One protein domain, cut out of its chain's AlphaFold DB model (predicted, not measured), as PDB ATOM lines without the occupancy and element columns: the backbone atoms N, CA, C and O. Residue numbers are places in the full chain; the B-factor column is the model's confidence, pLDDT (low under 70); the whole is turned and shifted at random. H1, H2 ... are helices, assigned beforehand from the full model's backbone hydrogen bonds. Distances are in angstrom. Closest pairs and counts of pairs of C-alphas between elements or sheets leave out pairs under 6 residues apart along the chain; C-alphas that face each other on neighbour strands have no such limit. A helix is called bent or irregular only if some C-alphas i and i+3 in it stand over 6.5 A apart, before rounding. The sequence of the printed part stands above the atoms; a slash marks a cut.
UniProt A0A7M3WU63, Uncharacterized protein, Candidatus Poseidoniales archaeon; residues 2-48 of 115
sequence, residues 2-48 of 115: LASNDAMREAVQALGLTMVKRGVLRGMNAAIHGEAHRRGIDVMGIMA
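AT A GLANCE: This is residues 2 to 48 of the 115 residues of an uncharacterized protein of Candidatus Poseidoniales archaeon (UniProt A0A7M3WU63). Two separate helices, H2 and the shorter H1, are set on different sides of a small rounded body, joined by a long looping link, residues 15 to 26, that sweeps round its rim. In the middle, between the helices, the short stretches 2 to 3 and 44 to 45 run side by side, paired antiparallel as strands are. The printed part has 47 residues, with two named helices in the order H1, H2 and no named strand. Its class is all helix, though the helices hold 22 of the 47 residues, under half. It is compact, with a radius of gyration of the C-alphas of 10.2 A and spans of 25 by 21 by 14 A.

HOW THE PARTS SIT: Begin with H2, residues 27 to 39, the longest helix. Look next at H1, residues 6 to 14: the two helices are apart, with no C-alpha of the one within 8 A of the other. In both H1 and H2 every O i to N i+4 pair is within hydrogen-bond range. Then find residues 2 to 3, before H1, and residues 44 to 45, after H2, which make the short antiparallel pairing.

IN THESE COORDINATES: Find C-alpha 27 at (-19.959, 50.929, -6.223); from there H2 runs 18.6 A to C-alpha 39 at (-7.803, 53.024, 7.712). H1 begins at C-alpha 6, at (-15.278, 43.778, 15.127), and measures 12.4 A to C-alpha 14. Neither helix is bent.

THE WHOLE: Look at the C-alphas of Ala 14 and Gly 27, the two farthest apart, at 26.7 A. Between them the link from H1 to H2 is long, 12 residues, its C-alphas 9 to 14 A from the mean of the C-alphas. The C-alphas of Leu 2 and Ala 48, the first and last printed, are 11.3 A apart. The printed part has no cut. Its mean pLDDT is 93.5, and no printed residue is under 70.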
ATOM      1  N   LEU A   2     -23.538  45.196   7.375       94.12
ATOM      2  CA  LEU A   2     -22.108  45.118   7.056       94.12
ATOM      3  C   LEU A   2     -21.312  45.855   8.138       94.12
ATOM      4  O   LEU A   2     -21.809  46.825   8.693       94.12
ATOM      5  N   ALA A   3     -20.078  45.440   8.405       94.69
ATOM      6  CA  ALA A   3     -19.230  46.051   9.430       94.69
ATOM      7  C   ALA A   3     -17.779  46.135   8.949       94.69
ATOM      8  O   ALA A   3     -17.306  45.216   8.272       94.69
ATOM      9  N   SER A   4     -17.097  47.249   9.233       94.12
ATOM     10  CA  SER A   4     -15.696  47.457   8.853       94.12
ATOM     11  C   SER A   4     -14.738  46.741   9.800       94.12
ATOM     12  O   SER A   4     -13.684  46.306   9.366       94.12
ATOM     13  N   ASN A   5     -15.090  46.560  11.069       93.12
ATOM     14  CA  ASN A   5     -14.273  45.873  12.070       93.12
ATOM     15  C   ASN A   5     -15.165  45.171  13.109       93.12
ATOM     16  O   ASN A   5     -16.391  45.161  12.980       93.12
ATOM     17  N   ASP A   6     -14.550  44.553  14.118       93.94
ATOM     18  CA  ASP A   6     -15.278  43.778  15.127       93.94
ATOM     19  C   ASP A   6     -16.144  44.653  16.043       93.94
ATOM     20  O   ASP A   6     -17.276  44.273  16.331       93.94
ATOM     21  N   ALA A   7     -15.702  45.868  16.385       94.44
ATOM     22  CA  ALA A   7     -16.525  46.815  17.143       94.44
ATOM     23  C   ALA A   7     -17.815  47.172  16.382       94.44
ATOM     24  O   ALA A   7     -18.915  47.150  16.932       94.44
ATOM     25  N   MET A   8     -17.708  47.419  15.073       95.62
ATOM     26  CA  MET A   8     -18.875  47.668  14.224       95.62
ATOM     27  C   MET A   8     -19.739  46.422  14.019       95.62
ATOM     28  O   MET A   8     -20.944  46.538  13.812       95.62
ATOM     29  N   ARG A   9     -19.164  45.216  14.092       94.75
ATOM     30  CA  ARG A   9     -19.937  43.969  14.034       94.75
ATOM     31  C   ARG A   9     -20.841  43.834  15.254       94.75
ATOM     32  O   ARG A   9     -22.000  43.459  15.091       94.75
ATOM     33  N   GLU A  10     -20.328  44.154  16.437       94.75
ATOM     34  CA  GLU A  10     -21.114  44.184  17.672       94.75
ATOM     35  C   GLU A  10     -22.214  45.248  17.596       94.75
ATOM     36  O   GLU A  10     -23.366  44.948  17.900       94.75
ATOM     37  N   ALA A  11     -21.904  46.446  17.085       93.25
ATOM     38  CA  ALA A  11     -22.898  47.505  16.888       93.25
ATOM     39  C   ALA A  11     -24.043  47.072  15.954       93.25
ATOM     40  O   ALA A  11     -25.215  47.249  16.280       93.25
ATOM     41  N   VAL A  12     -23.730  46.431  14.823       94.56
ATOM     42  CA  VAL A  12     -24.749  45.914  13.891       94.56
ATOM     43  C   VAL A  12     -25.620  44.838  14.549       94.56
ATOM     44  O   VAL A  12     -26.828  44.807  14.324       94.56
ATOM     45  N   GLN A  13     -25.034  43.963  15.370       93.12
ATOM     46  CA  GLN A  13     -25.787  42.937  16.100       93.12
ATOM     47  C   GLN A  13     -26.664  43.532  17.207       93.12
ATOM     48  O   GLN A  13     -27.777  43.052  17.412       93.12
ATOM     49  N   ALA A  14     -26.198  44.584  17.883       92.12
ATOM     50  CA  ALA A  14     -26.968  45.301  18.898       92.12
ATOM     51  C   ALA A  14     -28.230  45.964  18.316       92.12
ATOM     52  O   ALA A  14     -29.237  46.060  19.008       92.12
ATOM     53  N   LEU A  15     -28.206  46.330  17.029       90.88
ATOM     54  CA  LEU A  15     -29.375  46.805  16.274       90.88
ATOM     55  C   LEU A  15     -30.323  45.682  15.817       90.88
ATOM     56  O   LEU A  15     -31.266  45.928  15.069       90.88
ATOM     57  N   GLY A  16     -30.056  44.425  16.187       91.56
ATOM     58  CA  GLY A  16     -30.850  43.270  15.763       91.56
ATOM     59  C   GLY A  16     -30.673  42.890  14.288       91.56
ATOM     60  O   GLY A  16     -31.403  42.040  13.777       91.56
ATOM     61  N   LEU A  17     -29.701  43.479  13.584       93.44
ATOM     62  CA  LEU A  17     -29.483  43.206  12.169       93.44
ATOM     63  C   LEU A  17     -28.688  41.917  11.954       93.44
ATOM     64  O   LEU A  17     -27.631  41.679  12.543       93.44
ATOM     65  N   THR A  18     -29.131  41.116  10.986       93.31
ATOM     66  CA  THR A  18     -28.371  39.939  10.551       93.31
ATOM     67  C   THR A  18     -27.171  40.358   9.699       93.31
ATOM     68  O   THR A  18     -27.287  41.161   8.768       93.31
ATOM     69  N   MET A  19     -25.996  39.796   9.988       93.81
ATOM     70  CA  MET A  19     -24.792  40.022   9.183       93.81
ATOM     71  C   MET A  19     -24.903  39.359   7.809       93.81
ATOM     72  O   MET A  19     -25.277  38.188   7.699       93.81
ATOM     73  N   VAL A  20     -24.488  40.078   6.764       91.69
ATOM     74  CA  VAL A  20     -24.332  39.491   5.427       91.69
ATOM     75  C   VAL A  20     -23.239  38.421   5.490       91.69
ATOM     76  O   VAL A  20     -22.089  38.711   5.816       91.69
ATOM     77  N   LYS A  21     -23.601  37.166   5.198       87.88
ATOM     78  CA  LYS A  21     -22.677  36.021   5.289       87.88
ATOM     79  C   LYS A  21     -21.774  35.897   4.065       87.88
ATOM     80  O   LYS A  21     -20.603  35.557   4.197       87.88
ATOM     81  N   ARG A  22     -22.335  36.109   2.873       88.38
ATOM     82  CA  ARG A  22     -21.646  36.011   1.580       88.38
ATOM     83  C   ARG A  22     -22.292  36.971   0.591       88.38
ATOM     84  O   ARG A  22     -23.511  37.086   0.568       88.38
ATOM     85  N   GLY A  23     -21.474  37.619  -0.228       89.06
ATOM     86  CA  GLY A  23     -21.924  38.555  -1.254       89.06
ATOM     87  C   GLY A  23     -20.771  39.410  -1.767       89.06
ATOM     88  O   GLY A  23     -19.665  39.358  -1.229       89.06
ATOM     89  N   VAL A  24     -21.037  40.194  -2.809       91.06
ATOM     90  CA  VAL A  24     -20.093  41.182  -3.343       91.06
ATOM     91  C   VAL A  24     -20.734  42.555  -3.231       91.06
ATOM     92  O   VAL A  24     -21.753  42.813  -3.868       91.06
ATOM     93  N   LEU A  25     -20.123  43.437  -2.446       92.00
ATOM     94  CA  LEU A  25     -20.498  44.846  -2.408       92.00
ATOM     95  C   LEU A  25     -19.835  45.564  -3.589       92.00
ATOM     96  O   LEU A  25     -18.656  45.341  -3.865       92.00
ATOM     97  N   ARG A  26     -20.580  46.417  -4.296       92.75
ATOM     98  CA  ARG A  26     -20.078  47.185  -5.448       92.75
ATOM     99  C   ARG A  26     -20.360  48.680  -5.289       92.75
ATOM    100  O   ARG A  26     -21.120  49.089  -4.415       92.75
ATOM    101  N   GLY A  27     -19.745  49.483  -6.155       94.75
ATOM    102  CA  GLY A  27     -19.959  50.929  -6.223       94.75
ATOM    103  C   GLY A  27     -19.321  51.697  -5.065       94.75
ATOM    104  O   GLY A  27     -18.351  51.242  -4.456       94.75
ATOM    105  N   MET A  28     -19.876  52.872  -4.766       95.50
ATOM    106  CA  MET A  28     -19.334  53.779  -3.746       95.50
ATOM    107  C   MET A  28     -19.329  53.149  -2.351       95.50
ATOM    108  O   MET A  28     -18.334  53.264  -1.645       95.50
ATOM    109  N   ASN A  29     -20.377  52.400  -1.995       93.44
ATOM    110  CA  ASN A  29     -20.462  51.711  -0.705       93.44
ATOM    111  C   ASN A  29     -19.297  50.730  -0.508       93.44
ATOM    112  O   ASN A  29     -18.727  50.662   0.577       93.44
ATOM    113  N   ALA A  30     -18.886  50.017  -1.563       94.44
ATOM    114  CA  ALA A  30     -17.732  49.120  -1.508       94.44
ATOM    115  C   ALA A  30     -16.416  49.870  -1.308       94.44
ATOM    116  O   ALA A  30     -15.593  49.456  -0.492       94.44
ATOM    117  N   ALA A  31     -16.230  50.975  -2.034       95.75
ATOM    118  CA  ALA A  31     -15.035  51.801  -1.924       95.75
ATOM    119  C   ALA A  31     -14.906  52.419  -0.523       95.75
ATOM    120  O   ALA A  31     -13.846  52.325   0.091       95.75
ATOM    121  N   ILE A  32     -15.998  52.980   0.008       95.62
ATOM    122  CA  ILE A  32     -16.047  53.559   1.354       95.62
ATOM    123  C   ILE A  32     -15.751  52.487   2.400       95.62
ATOM    124  O   ILE A  32     -14.885  52.685   3.246       95.62
ATOM    125  N   HIS A  33     -16.417  51.332   2.321       94.31
ATOM    126  CA  HIS A  33     -16.249  50.264   3.306       94.31
ATOM    127  C   HIS A  33     -14.836  49.673   3.292       94.31
ATOM    128  O   HIS A  33     -14.237  49.460   4.345       94.31
ATOM    129  N   GLY A  34     -14.285  49.437   2.099       93.31
ATOM    130  CA  GLY A  34     -12.925  48.929   1.933       93.31
ATOM    131  C   GLY A  34     -11.874  49.908   2.455       93.31
ATOM    132  O   GLY A  34     -10.946  49.504   3.157       93.31
ATOM    133  N   GLU A  35     -12.043  51.199   2.175       95.31
ATOM    134  CA  GLU A  35     -11.114  52.226   2.640       95.31
ATOM    135  C   GLU A  35     -11.235  52.479   4.146       95.31
ATOM    136  O   GLU A  35     -10.220  52.652   4.822       95.31
ATOM    137  N   ALA A  36     -12.452  52.438   4.690       95.44
ATOM    138  CA  ALA A  36     -12.689  52.523   6.123       95.44
ATOM    139  C   ALA A  36     -12.015  51.365   6.861       95.44
ATOM    140  O   ALA A  36     -11.262  51.602   7.803       95.44
ATOM    141  N   HIS A  37     -12.185  50.130   6.375       93.19
ATOM    142  CA  HIS A  37     -11.491  48.966   6.925       93.19
ATOM    143  C   HIS A  37      -9.966  49.147   6.892       93.19
ATOM    144  O   HIS A  37      -9.298  48.967   7.907       93.19
ATOM    145  N   ARG A  38      -9.411  49.584   5.751       94.81
ATOM    146  CA  ARG A  38      -7.965  49.805   5.586       94.81
ATOM    147  C   ARG A  38      -7.409  50.875   6.530       94.81
ATOM    148  O   ARG A  38      -6.259  50.777   6.949       94.81
ATOM    149  N   ARG A  39      -8.194  51.913   6.829       95.31
ATOM    150  CA  ARG A  39      -7.803  53.024   7.712       95.31
ATOM    151  C   ARG A  39      -8.160  52.799   9.183       95.31
ATOM    152  O   ARG A  39      -7.836  53.659   9.996       95.31
ATOM    153  N   GLY A  40      -8.817  51.690   9.523       93.56
ATOM    154  CA  GLY A  40      -9.323  51.449  10.876       93.56
ATOM    155  C   GLY A  40     -10.429  52.427  11.287       93.56
ATOM    156  O   GLY A  40     -10.535  52.762  12.460       93.56
ATOM    157  N   ILE A  41     -11.216  52.917  10.325       96.38
ATOM    158  CA  ILE A  41     -12.362  53.794  10.575       96.38
ATOM    159  C   ILE A  41     -13.605  52.932  10.808       96.38
ATOM    160  O   ILE A  41     -13.899  51.994  10.054       96.38
ATOM    161  N   ASP A  42     -14.352  53.290  11.845       95.75
ATOM    162  CA  ASP A  42     -15.610  52.662  12.220       95.75
ATOM    163  C   ASP A  42     -16.702  53.006  11.204       95.75
ATOM    164  O   ASP A  42     -17.172  54.138  11.111       95.75
ATOM    165  N   VAL A  43     -17.079  52.010  10.403       95.25
ATOM    166  CA  VAL A  43     -18.153  52.098   9.416       95.25
ATOM    167  C   VAL A  43     -18.993  50.832   9.494       95.25
ATOM    168  O   VAL A  43     -18.483  49.708   9.486       95.25
ATOM    169  N   MET A  44     -20.306  51.017   9.511       94.62
ATOM    170  CA  MET A  44     -21.278  49.948   9.338       94.62
ATOM    171  C   MET A  44     -22.220  50.269   8.181       94.62
ATOM    172  O   MET A  44     -22.427  51.428   7.833       94.62
ATOM    173  N   GLY A  45     -22.792  49.227   7.585       94.00
ATOM    174  CA  GLY A  45     -23.786  49.338   6.524       94.00
ATOM    175  C   GLY A  45     -25.093  48.665   6.920       94.00
ATOM    176  O   GLY A  45     -25.093  47.514   7.365       94.00
ATOM    177  N   ILE A  46     -26.205  49.358   6.700       93.81
ATOM    178  CA  ILE A  46     -27.562  48.816   6.803       93.81
ATOM    179  C   ILE A  46     -28.038  48.521   5.379       93.81
ATOM    180  O   ILE A  46     -27.765  49.285   4.456       93.81
ATOM    181  N   MET A  47     -28.671  47.369   5.183       91.81
ATOM    182  CA  MET A  47     -29.137  46.918   3.872       91.81
ATOM    183  C   MET A  47     -30.479  46.220   4.056       91.81
ATOM    184  O   MET A  47     -30.590  45.390   4.960       91.81
ATOM    185  N   ALA A  48     -31.433  46.529   3.184       91.94
ATOM    186  CA  ALA A  48     -32.697  45.819   3.034       91.94
ATOM    187  C   ALA A  48     -32.736  45.146   1.654       91.94
ATOM    188  O   ALA A  48     -32.063  45.592   0.718       91.94
TER     189      ALA A  48